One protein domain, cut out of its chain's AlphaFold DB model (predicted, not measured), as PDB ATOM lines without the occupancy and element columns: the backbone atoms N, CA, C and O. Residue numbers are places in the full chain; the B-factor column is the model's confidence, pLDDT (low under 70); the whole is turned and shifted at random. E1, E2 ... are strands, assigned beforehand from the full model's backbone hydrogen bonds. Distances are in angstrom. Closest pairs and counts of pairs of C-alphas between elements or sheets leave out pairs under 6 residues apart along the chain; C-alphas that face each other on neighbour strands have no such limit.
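Overview. This is residues 79 to 149 of the 154 residues of the protein "uncharacterized protein LOC112052132" of Bicyclus anynana (UniProt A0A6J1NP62). There is little regular structure here: one four-stranded antiparallel sheet makes a slab, and the long unnamed stretch 79 to 105 crosses loosely over one face of it, with residues 82 to 87 sticking out. Of 71 printed residues, 23 are in E1, E2, E3 and E4, an all-strand meander, each strand the antiparallel neighbour of the one before, in that order along the chain and across the sheet. The whole is only just compact, close to loose, with a radius of gyration of the C-alphas of 13.1 A, spanning 36 by 26 by 23 A.

Arrangement. Look first at inner strands E2, residues 118 to 124, and E3, residues 128 to 132: in this hairpin N 121 and O 131 are 2.9 A apart, within hydrogen-bond range. Edge strand E1, residues 106 to 112, pairs with E2 through N 108 and O 122, 2.8 A. Edge strand E4, residues 144 to 147, pairs with E3 through N 145 and O 130, 2.8 A. E1 and E4 are apart.

Along the chain. Find C-alpha 106 at (-18.498, -2.155, 5.743); E1 runs 17.1 A from there. E2 measures 16.7 A, E3 13.2 A and E4 9.5 A, ending at C-alpha 147, (-20.328, -0.328, 19.987).

Size, cuts and confidence. The C-alphas farthest apart, Thr 101 and Arg 136, are 36.8 A apart. The printed part has no cut; the E3 to E4 link is long. Residues 85 to 86 have pLDDT under 70.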
ATOM      1  N   LEU A  79       1.652  -7.651   4.713       84.88
ATOM      2  CA  LEU A  79       2.101  -8.660   5.671       84.88
ATOM      3  C   LEU A  79       2.129  -8.067   7.082       84.88
ATOM      4  O   LEU A  79       2.891  -7.135   7.341       84.88
ATOM      5  N   ALA A  80       1.340  -8.647   7.987       80.56
ATOM      6  CA  ALA A  80       1.273  -8.260   9.397       80.56
ATOM      7  C   ALA A  80       2.625  -8.369  10.113       80.56
ATOM      8  O   ALA A  80       2.965  -7.507  10.917       80.56
ATOM      9  N   ALA A  81       3.447  -9.354   9.743       76.88
ATOM     10  CA  ALA A  81       4.813  -9.501  10.252       76.88
ATOM     11  C   ALA A  81       5.725  -8.301   9.927       76.88
ATOM     12  O   ALA A  81       6.719  -8.077  10.606       76.88
ATOM     13  N   GLY A  82       5.405  -7.521   8.887       71.19
ATOM     14  CA  GLY A  82       6.098  -6.265   8.592       71.19
ATOM     15  C   GLY A  82       5.581  -5.072   9.403       71.19
ATOM     16  O   GLY A  82       6.201  -4.013   9.368       71.19
ATOM     17  N   MET A  83       4.448  -5.232  10.094       75.06
ATOM     18  CA  MET A  83       3.801  -4.199  10.911       75.06
ATOM     19  C   MET A  83       4.127  -4.349  12.396       75.06
ATOM     20  O   MET A  83       4.301  -3.356  13.094       75.06
ATOM     21  N   PHE A  84       4.224  -5.591  12.864       74.25
ATOM     22  CA  PHE A  84       4.474  -5.940  14.257       74.25
ATOM     23  C   PHE A  84       5.815  -6.674  14.350       74.25
ATOM     24  O   PHE A  84       6.108  -7.498  13.488       74.25
ATOM     25  N   TYR A  85       6.634  -6.414  15.377       69.31
ATOM     26  CA  TYR A  85       7.960  -7.038  15.572       69.31
ATOM     27  C   TYR A  85       7.858  -8.523  15.983       69.31
ATOM     28  O   TYR A  85       8.404  -8.942  17.002       69.31
ATOM     29  N   ASN A  86       7.167  -9.327  15.176       66.75
ATOM     30  CA  ASN A  86       6.829 -10.742  15.361       66.75
ATOM     31  C   ASN A  86       5.836 -11.066  16.490       66.75
ATOM     32  O   ASN A  86       5.498 -12.234  16.663       66.75
ATOM     33  N   THR A  87       5.331 -10.064  17.211       76.44
ATOM     34  CA  THR A  87       4.278 -10.241  18.220       76.44
ATOM     35  C   THR A  87       3.261  -9.119  18.079       76.44
ATOM     36  O   THR A  87       3.644  -7.949  18.048       76.44
ATOM     37  N   PHE A  88       1.978  -9.468  17.999       80.94
ATOM     38  CA  PHE A  88       0.896  -8.491  18.053       80.94
ATOM     39  C   PHE A  88       0.830  -7.860  19.460       80.94
ATOM     40  O   PHE A  88       1.001  -8.582  20.446       80.94
ATOM     41  N   PRO A  89       0.651  -6.534  19.585       82.62
ATOM     42  CA  PRO A  89       0.653  -5.859  20.882       82.62
ATOM     43  C   PRO A  89      -0.536  -6.276  21.761       82.62
ATOM     44  O   PRO A  89      -1.643  -6.459  21.264       82.62
ATOM     45  N   GLU A  90      -0.310  -6.372  23.076       82.44
ATOM     46  CA  GLU A  90      -1.380  -6.609  24.060       82.44
ATOM     47  C   GLU A  90      -2.328  -5.403  24.145       82.44
ATOM     48  O   GLU A  90      -3.544  -5.560  24.070       82.44
ATOM     49  N   ASP A  91      -1.759  -4.196  24.218       84.88
ATOM     50  CA  ASP A  91      -2.493  -2.934  24.222       84.88
ATOM     51  C   ASP A  91      -2.296  -2.201  22.891       84.88
ATOM     52  O   ASP A  91      -1.169  -1.902  22.484       84.88
ATOM     53  N   PHE A  92      -3.390  -1.856  22.217       86.94
ATOM     54  CA  PHE A  92      -3.342  -1.117  20.959       86.94
ATOM     55  C   PHE A  92      -4.511  -0.147  20.815       86.94
ATOM     56  O   PHE A  92      -5.505  -0.190  21.537       86.94
ATOM     57  N   SER A  93      -4.384   0.751  19.841       89.38
ATOM     58  CA  SER A  93      -5.471   1.627  19.419       89.38
ATOM     59  C   SER A  93      -5.574   1.608  17.903       89.38
ATOM     60  O   SER A  93      -4.560   1.561  17.207       89.38
ATOM     61  N   ILE A  94      -6.804   1.644  17.396       90.62
ATOM     62  CA  ILE A  94      -7.082   1.767  15.968       90.62
ATOM     63  C   ILE A  94      -7.572   3.186  15.716       90.62
ATOM     64  O   ILE A  94      -8.535   3.638  16.335       90.62
ATOM     65  N   LEU A  95      -6.929   3.875  14.775       91.69
ATOM     66  CA  LEU A  95      -7.392   5.157  14.264       91.69
ATOM     67  C   LEU A  95      -7.745   5.004  12.786       91.69
ATOM     68  O   LEU A  95      -6.882   4.700  11.967       91.69
ATOM     69  N   ALA A  96      -9.008   5.251  12.447       91.44
ATOM     70  CA  ALA A  96      -9.491   5.236  11.074       91.44
ATOM     71  C   ALA A  96     -10.353   6.474  10.805       91.44
ATOM     72  O   ALA A  96     -11.146   6.895  11.647       91.44
ATOM     73  N   VAL A  97     -10.200   7.054   9.615       91.75
ATOM     74  CA  VAL A  97     -11.070   8.118   9.106       91.75
ATOM     75  C   VAL A  97     -11.701   7.597   7.830       91.75
ATOM     76  O   VAL A  97     -11.026   7.462   6.812       91.75
ATOM     77  N   VAL A  98     -12.990   7.285   7.898       90.69
ATOM     78  CA  VAL A  98     -13.732   6.679   6.792       90.69
ATOM     79  C   VAL A  98     -14.881   7.578   6.369       90.69
ATOM     80  O   VAL A  98     -15.450   8.314   7.174       90.69
ATOM     81  N   ARG A  99     -15.222   7.517   5.083       89.75
ATOM     82  CA  ARG A  99     -16.456   8.084   4.547       89.75
ATOM     83  C   ARG A  99     -17.280   6.936   3.992       89.75
ATOM     84  O   ARG A  99     -16.897   6.348   2.985       89.75
ATOM     85  N   LEU A 100     -18.398   6.645   4.641       86.12
ATOM     86  CA  LEU A 100     -19.320   5.613   4.186       86.12
ATOM     87  C   LEU A 100     -20.253   6.181   3.114       86.12
ATOM     88  O   LEU A 100     -20.639   7.351   3.155       86.12
ATOM     89  N   THR A 101     -20.602   5.350   2.139       81.69
ATOM     90  CA  THR A 101     -21.581   5.670   1.091       81.69
ATOM     91  C   THR A 101     -22.993   5.190   1.440       81.69
ATOM     92  O   THR A 101     -23.936   5.518   0.722       81.69
ATOM     93  N   GLY A 102     -23.152   4.464   2.552       81.19
ATOM     94  CA  GLY A 102     -24.416   3.934   3.059       81.19
ATOM     95  C   GLY A 102     -24.302   3.491   4.522       81.19
ATOM     96  O   GLY A 102     -23.279   3.722   5.163       81.19
ATOM     97  N   THR A 103     -25.360   2.867   5.038       79.12
ATOM     98  CA  THR A 103     -25.453   2.378   6.428       79.12
ATOM     99  C   THR A 103     -25.124   0.894   6.577       79.12
ATOM    100  O   THR A 103     -25.109   0.386   7.698       79.12
ATOM    101  N   ASP A 104     -24.885   0.197   5.461       85.75
ATOM    102  CA  ASP A 104     -24.478  -1.206   5.463       85.75
ATOM    103  C   ASP A 104     -23.184  -1.390   6.267       85.75
ATOM    104  O   ASP A 104     -22.371  -0.475   6.404       85.75
ATOM    105  N   GLN A 105     -22.995  -2.586   6.815       84.81
ATOM    106  CA  GLN A 105     -21.791  -2.923   7.562       84.81
ATOM    107  C   GLN A 105     -20.616  -3.108   6.595       84.81
ATOM    108  O   GLN A 105     -20.594  -4.050   5.804       84.81
ATOM    109  N   ASN A 106     -19.656  -2.179   6.635       89.50
ATOM    110  CA  ASN A 106     -18.498  -2.155   5.743       89.50
ATOM    111  C   ASN A 106     -17.219  -2.507   6.520       89.50
ATOM    112  O   ASN A 106     -16.836  -1.758   7.425       89.50
ATOM    113  N   PRO A 107     -16.520  -3.606   6.177       91.38
ATOM    114  CA  PRO A 107     -15.217  -3.902   6.758       91.38
ATOM    115  C   PRO A 107     -14.212  -2.802   6.405       91.38
ATOM    116  O   PRO A 107     -13.963  -2.524   5.232       91.38
ATOM    117  N   VAL A 108     -13.619  -2.177   7.422       92.00
ATOM    118  CA  VAL A 108     -12.552  -1.181   7.252       92.00
ATOM    119  C   VAL A 108     -11.208  -1.875   7.063       92.00
ATOM    120  O   VAL A 108     -10.421  -1.477   6.208       92.00
ATOM    121  N   PHE A 109     -10.947  -2.924   7.846       91.81
ATOM    122  CA  PHE A 109      -9.812  -3.821   7.654       91.81
ATOM    123  C   PHE A 109     -10.088  -5.188   8.289       91.81
ATOM    124  O   PHE A 109     -10.918  -5.307   9.195       91.81
ATOM    125  N   VAL A 110      -9.346  -6.197   7.827       93.12
ATOM    126  CA  VAL A 110      -9.307  -7.544   8.408       93.12
ATOM    127  C   VAL A 110      -7.853  -7.993   8.512       93.12
ATOM    128  O   VAL A 110      -7.074  -7.823   7.571       93.12
ATOM    129  N   LEU A 111      -7.490  -8.550   9.662       91.44
ATOM    130  CA  LEU A 111      -6.223  -9.213   9.928       91.44
ATOM    131  C   LEU A 111      -6.464 -10.720   9.968       91.44
ATOM    132  O   LEU A 111      -7.331 -11.187  10.705       91.44
ATOM    133  N   TYR A 112      -5.658 -11.456   9.212       90.19
ATOM    134  CA  TYR A 112      -5.701 -12.912   9.161       90.19
ATOM    135  C   TYR A 112      -4.422 -13.511   9.747       90.19
ATOM    136  O   TYR A 112      -3.349 -12.904   9.659       90.19
ATOM    137  N   SER A 113      -4.535 -14.711  10.312       86.25
ATOM    138  CA  SER A 113      -3.399 -15.555  10.680       86.25
ATOM    139  C   SER A 113      -2.703 -16.119   9.433       86.25
ATOM    140  O   SER A 113      -3.244 -16.085   8.325       86.25
ATOM    141  N   ASP A 114      -1.523 -16.722   9.609       85.31
ATOM    142  CA  ASP A 114      -0.829 -17.436   8.525       85.31
ATOM    143  C   ASP A 114      -1.627 -18.647   7.996       85.31
ATOM    144  O   ASP A 114      -1.394 -19.105   6.876       85.31
ATOM    145  N   ALA A 115      -2.569 -19.167   8.791       88.50
ATOM    146  CA  ALA A 115      -3.483 -20.238   8.397       88.50
ATOM    147  C   ALA A 115      -4.733 -19.723   7.656       88.50
ATOM    148  O   ALA A 115      -5.451 -20.523   7.056       88.50
ATOM    149  N   GLY A 116      -4.955 -18.403   7.636       88.44
ATOM    150  CA  GLY A 116      -6.096 -17.758   6.984       88.44
ATOM    151  C   GLY A 116      -7.304 -17.523   7.890       88.44
ATOM    152  O   GLY A 116      -8.345 -17.107   7.391       88.44
ATOM    153  N   ASP A 117      -7.174 -17.762   9.194       88.38
ATOM    154  CA  ASP A 117      -8.237 -17.495  10.164       88.38
ATOM    155  C   ASP A 117      -8.308 -15.996  10.475       88.38
ATOM    156  O   ASP A 117      -7.270 -15.337  10.592       88.38
ATOM    157  N   GLU A 118      -9.512 -15.444  10.614       90.50
ATOM    158  CA  GLU A 118      -9.708 -14.057  11.041       90.50
ATOM    159  C   GLU A 118      -9.218 -13.889  12.485       90.50
ATOM    160  O   GLU A 118      -9.532 -14.697  13.348       90.50
ATOM    161  N   GLN A 119      -8.427 -12.851  12.751       89.75
ATOM    162  CA  GLN A 119      -7.852 -12.581  14.078       89.75
ATOM    163  C   GLN A 119      -8.309 -11.233  14.643       89.75
ATOM    164  O   GLN A 119      -8.444 -11.065  15.851       89.75
ATOM    165  N   LEU A 120      -8.531 -10.249  13.770       91.44
ATOM    166  CA  LEU A 120      -9.004  -8.916  14.135       91.44
ATOM    167  C   LEU A 120      -9.727  -8.301  12.937       91.44
ATOM    168  O   LEU A 120      -9.185  -8.277  11.833       91.44
ATOM    169  N   GLN A 121     -10.919  -7.755  13.141       94.94
ATOM    170  CA  GLN A 121     -11.659  -7.046  12.100       94.94
ATOM    171  C   GLN A 121     -12.392  -5.855  12.702       94.94
ATOM    172  O   GLN A 121     -13.023  -5.966  13.748       94.94
ATOM    173  N   LEU A 122     -12.334  -4.720  12.005       94.69
ATOM    174  CA  LEU A 122     -13.159  -3.552  12.300       94.69
ATOM    175  C   LEU A 122     -14.195  -3.382  11.192       94.69
ATOM    176  O   LEU A 122     -13.830  -3.197  10.028       94.69
ATOM    177  N   VAL A 123     -15.468  -3.380  11.568       93.62
ATOM    178  CA  VAL A 123     -16.602  -3.144  10.673       93.62
ATOM    179  C   VAL A 123     -17.319  -1.873  11.100       93.62
ATOM    180  O   VAL A 123     -17.494  -1.603  12.291       93.62
ATOM    181  N   VAL A 124     -17.679  -1.051  10.118       91.81
ATOM    182  CA  VAL A 124     -18.306   0.248  10.347       91.81
ATOM    183  C   VAL A 124     -19.513   0.398   9.423       91.81
ATOM    184  O   VAL A 124     -19.395   0.315   8.200       91.81
ATOM    185  N   GLY A 125     -20.669   0.658  10.022       89.56
ATOM    186  CA  GLY A 125     -21.936   0.945   9.352       89.56
ATOM    187  C   GLY A 125     -22.826   1.785  10.262       89.56
ATOM    188  O   GLY A 125     -22.376   2.773  10.843       89.56
ATOM    189  N   GLU A 126     -24.080   1.369  10.442       87.06
ATOM    190  CA  GLU A 126     -24.966   1.916  11.487       87.06
ATOM    191  C   GLU A 126     -24.387   1.735  12.907       87.06
ATOM    192  O   GLU A 126     -24.598   2.564  13.793       87.06
ATOM    193  N   LEU A 127     -23.635   0.654  13.105       88.38
ATOM    194  CA  LEU A 127     -22.918   0.321  14.335       88.38
ATOM    195  C   LEU A 127     -21.425   0.160  14.033       88.38
ATOM    196  O   LEU A 127     -21.050  -0.081  12.885       88.38
ATOM    197  N   ILE A 128     -20.588   0.266  15.067       91.38
ATOM    198  CA  ILE A 128     -19.184  -0.155  14.993       91.38
ATOM    199  C   ILE A 128     -19.093  -1.539  15.614       91.38
ATOM    200  O   ILE A 128     -19.512  -1.728  16.757       91.38
ATOM    201  N   GLU A 129     -18.520  -2.488  14.890       93.25
ATOM    202  CA  GLU A 129     -18.289  -3.845  15.375       93.25
ATOM    203  C   GLU A 129     -16.796  -4.162  15.298       93.25
ATOM    204  O   GLU A 129     -16.136  -3.888  14.294       93.25
ATOM    205  N   LEU A 130     -16.256  -4.700  16.390       93.38
ATOM    206  CA  LEU A 130     -14.882  -5.171  16.472       93.38
ATOM    207  C   LEU A 130     -14.904  -6.672  16.745       93.38
ATOM    208  O   LEU A 130     -15.412  -7.114  17.773       93.38
ATOM    209  N   TYR A 131     -14.331  -7.439  15.831       93.75
ATOM    210  CA  TYR A 131     -13.977  -8.831  16.057       93.75
ATOM    211  C   TYR A 131     -12.522  -8.907  16.505       93.75
ATOM    212  O   TYR A 131     -11.682  -8.239  15.900       93.75
ATOM    213  N   TYR A 132     -12.212  -9.701  17.525       91.50
ATOM    214  CA  TYR A 132     -10.841  -9.917  17.982       91.50
ATOM    215  C   TYR A 132     -10.718 -11.261  18.699       91.50
ATOM    216  O   TYR A 132     -11.504 -11.543  19.600       91.50
ATOM    217  N   GLU A 133      -9.706 -12.042  18.332       88.25
ATOM    218  CA  GLU A 133      -9.288 -13.239  19.059       88.25
ATOM    219  C   GLU A 133      -8.002 -12.948  19.837       88.25
ATOM    220  O   GLU A 133      -6.977 -12.569  19.263       88.25
ATOM    221  N   ASP A 134      -8.040 -13.142  21.155       83.12
ATOM    222  CA  ASP A 134      -6.853 -13.046  21.998       83.12
ATOM    223  C   ASP A 134      -6.214 -14.429  22.224       83.12
ATOM    224  O   ASP A 134      -6.817 -15.485  22.036       83.12
ATOM    225  N   THR A 135      -4.960 -14.445  22.679       80.44
ATOM    226  CA  THR A 135      -4.235 -15.705  22.947       80.44
ATOM    227  C   THR A 135      -4.761 -16.498  24.153       80.44
ATOM    228  O   THR A 135      -4.287 -17.606  24.418       80.44
ATOM    229  N   ARG A 136      -5.707 -15.940  24.913       83.81
ATOM    230  CA  ARG A 136      -6.338 -16.531  26.100       83.81
ATOM    231  C   ARG A 136      -7.751 -17.059  25.806       83.81
ATOM    232  O   ARG A 136      -8.286 -17.760  26.665       83.81
ATOM    233  N   GLY A 137      -8.313 -16.772  24.629       81.81
ATOM    234  CA  GLY A 137      -9.699 -17.068  24.256       81.81
ATOM    235  C   GLY A 137     -10.728 -16.131  24.905       81.81
ATOM    236  O   GLY A 137     -11.813 -16.591  25.260       81.81
ATOM    237  N   ASP A 138     -10.361 -14.869  25.151       80.38
ATOM    238  CA  ASP A 138     -11.243 -13.816  25.670       80.38
ATOM    239  C   ASP A 138     -11.182 -12.567  24.758       80.38
ATOM    240  O   ASP A 138     -10.140 -11.911  24.691       80.38
ATOM    241  N   PRO A 139     -12.259 -12.196  24.041       83.38
ATOM    242  CA  PRO A 139     -13.620 -12.729  24.124       83.38
ATOM    243  C   PRO A 139     -13.752 -14.134  23.510       83.38
ATOM    244  O   PRO A 139     -12.802 -14.659  22.932       83.38
ATOM    245  N   ALA A 140     -14.920 -14.767  23.665       85.12
ATOM    246  CA  ALA A 140     -15.128 -16.113  23.134       85.12
ATOM    247  C   ALA A 140     -15.032 -16.129  21.598       85.12
ATOM    248  O   ALA A 140     -15.386 -15.153  20.940       85.12
ATOM    249  N   ASP A 141     -14.613 -17.257  21.018       81.06
ATOM    250  CA  ASP A 141     -14.505 -17.411  19.563       81.06
ATOM    251  C   ASP A 141     -15.784 -16.939  18.846       81.06
ATOM    252  O   ASP A 141     -16.901 -17.337  19.205       81.06
ATOM    253  N   ASN A 142     -15.627 -16.158  17.772       82.38
ATOM    254  CA  ASN A 142     -16.726 -15.554  16.997       82.38
ATOM    255  C   ASN A 142     -17.568 -14.503  17.755       82.38
ATOM    256  O   ASN A 142     -18.657 -14.144  17.297       82.38
ATOM    257  N   GLU A 143     -17.112 -13.999  18.903       87.00
ATOM    258  CA  GLU A 143     -17.787 -12.910  19.608       87.00
ATOM    259  C   GLU A 143     -17.471 -11.551  18.965       87.00
ATOM    260  O   GLU A 143     -16.318 -11.145  18.819       87.00
ATOM    261  N   LEU A 144     -18.528 -10.821  18.597       89.06
ATOM    262  CA  LEU A 144     -18.434  -9.460  18.077       89.06
ATOM    263  C   LEU A 144     -18.666  -8.447  19.199       89.06
ATOM    264  O   LEU A 144     -19.721  -8.424  19.838       89.06
ATOM    265  N   LEU A 145     -17.703  -7.549  19.390       89.81
ATOM    266  CA  LEU A 145     -17.836  -6.410  20.287       89.81
ATOM    267  C   LEU A 145     -18.563  -5.277  19.555       89.81
ATOM    268  O   LEU A 145     -17.985  -4.567  18.731       89.81
ATOM    269  N   THR A 146     -19.847  -5.098  19.859       90.38
ATOM    270  CA  THR A 146     -20.682  -4.061  19.237       90.38
ATOM    271  C   THR A 146     -20.681  -2.766  20.051       90.38
ATOM    272  O   THR A 146     -21.182  -2.709  21.178       90.38
ATOM    273  N   PHE A 147     -20.232  -1.676  19.439       86.50
ATOM    274  CA  PHE A 147     -20.328  -0.328  19.987       86.50
ATOM    275  C   PHE A 147     -21.530   0.394  19.377       86.50
ATOM    276  O   PHE A 147     -21.592   0.685  18.182       86.50
ATOM    277  N   ARG A 148     -22.500   0.722  20.233       81.62
ATOM    278  CA  ARG A 148     -23.719   1.454  19.859       81.62
ATOM    279  C   ARG A 148     -23.475   2.959  19.860       81.62
ATOM    280  O   ARG A 148     -24.010   3.681  20.699       81.62
ATOM    281  N   VAL A 149     -22.630   3.410  18.943       71.19
ATOM    282  CA  VAL A 149     -22.396   4.832  18.680       71.19
ATOM    283  C   VAL A 149     -22.980   5.130  17.308       71.19
ATOM    284  O   VAL A 149     -22.620   4.462  16.346       71.19
TER     285      VAL A 149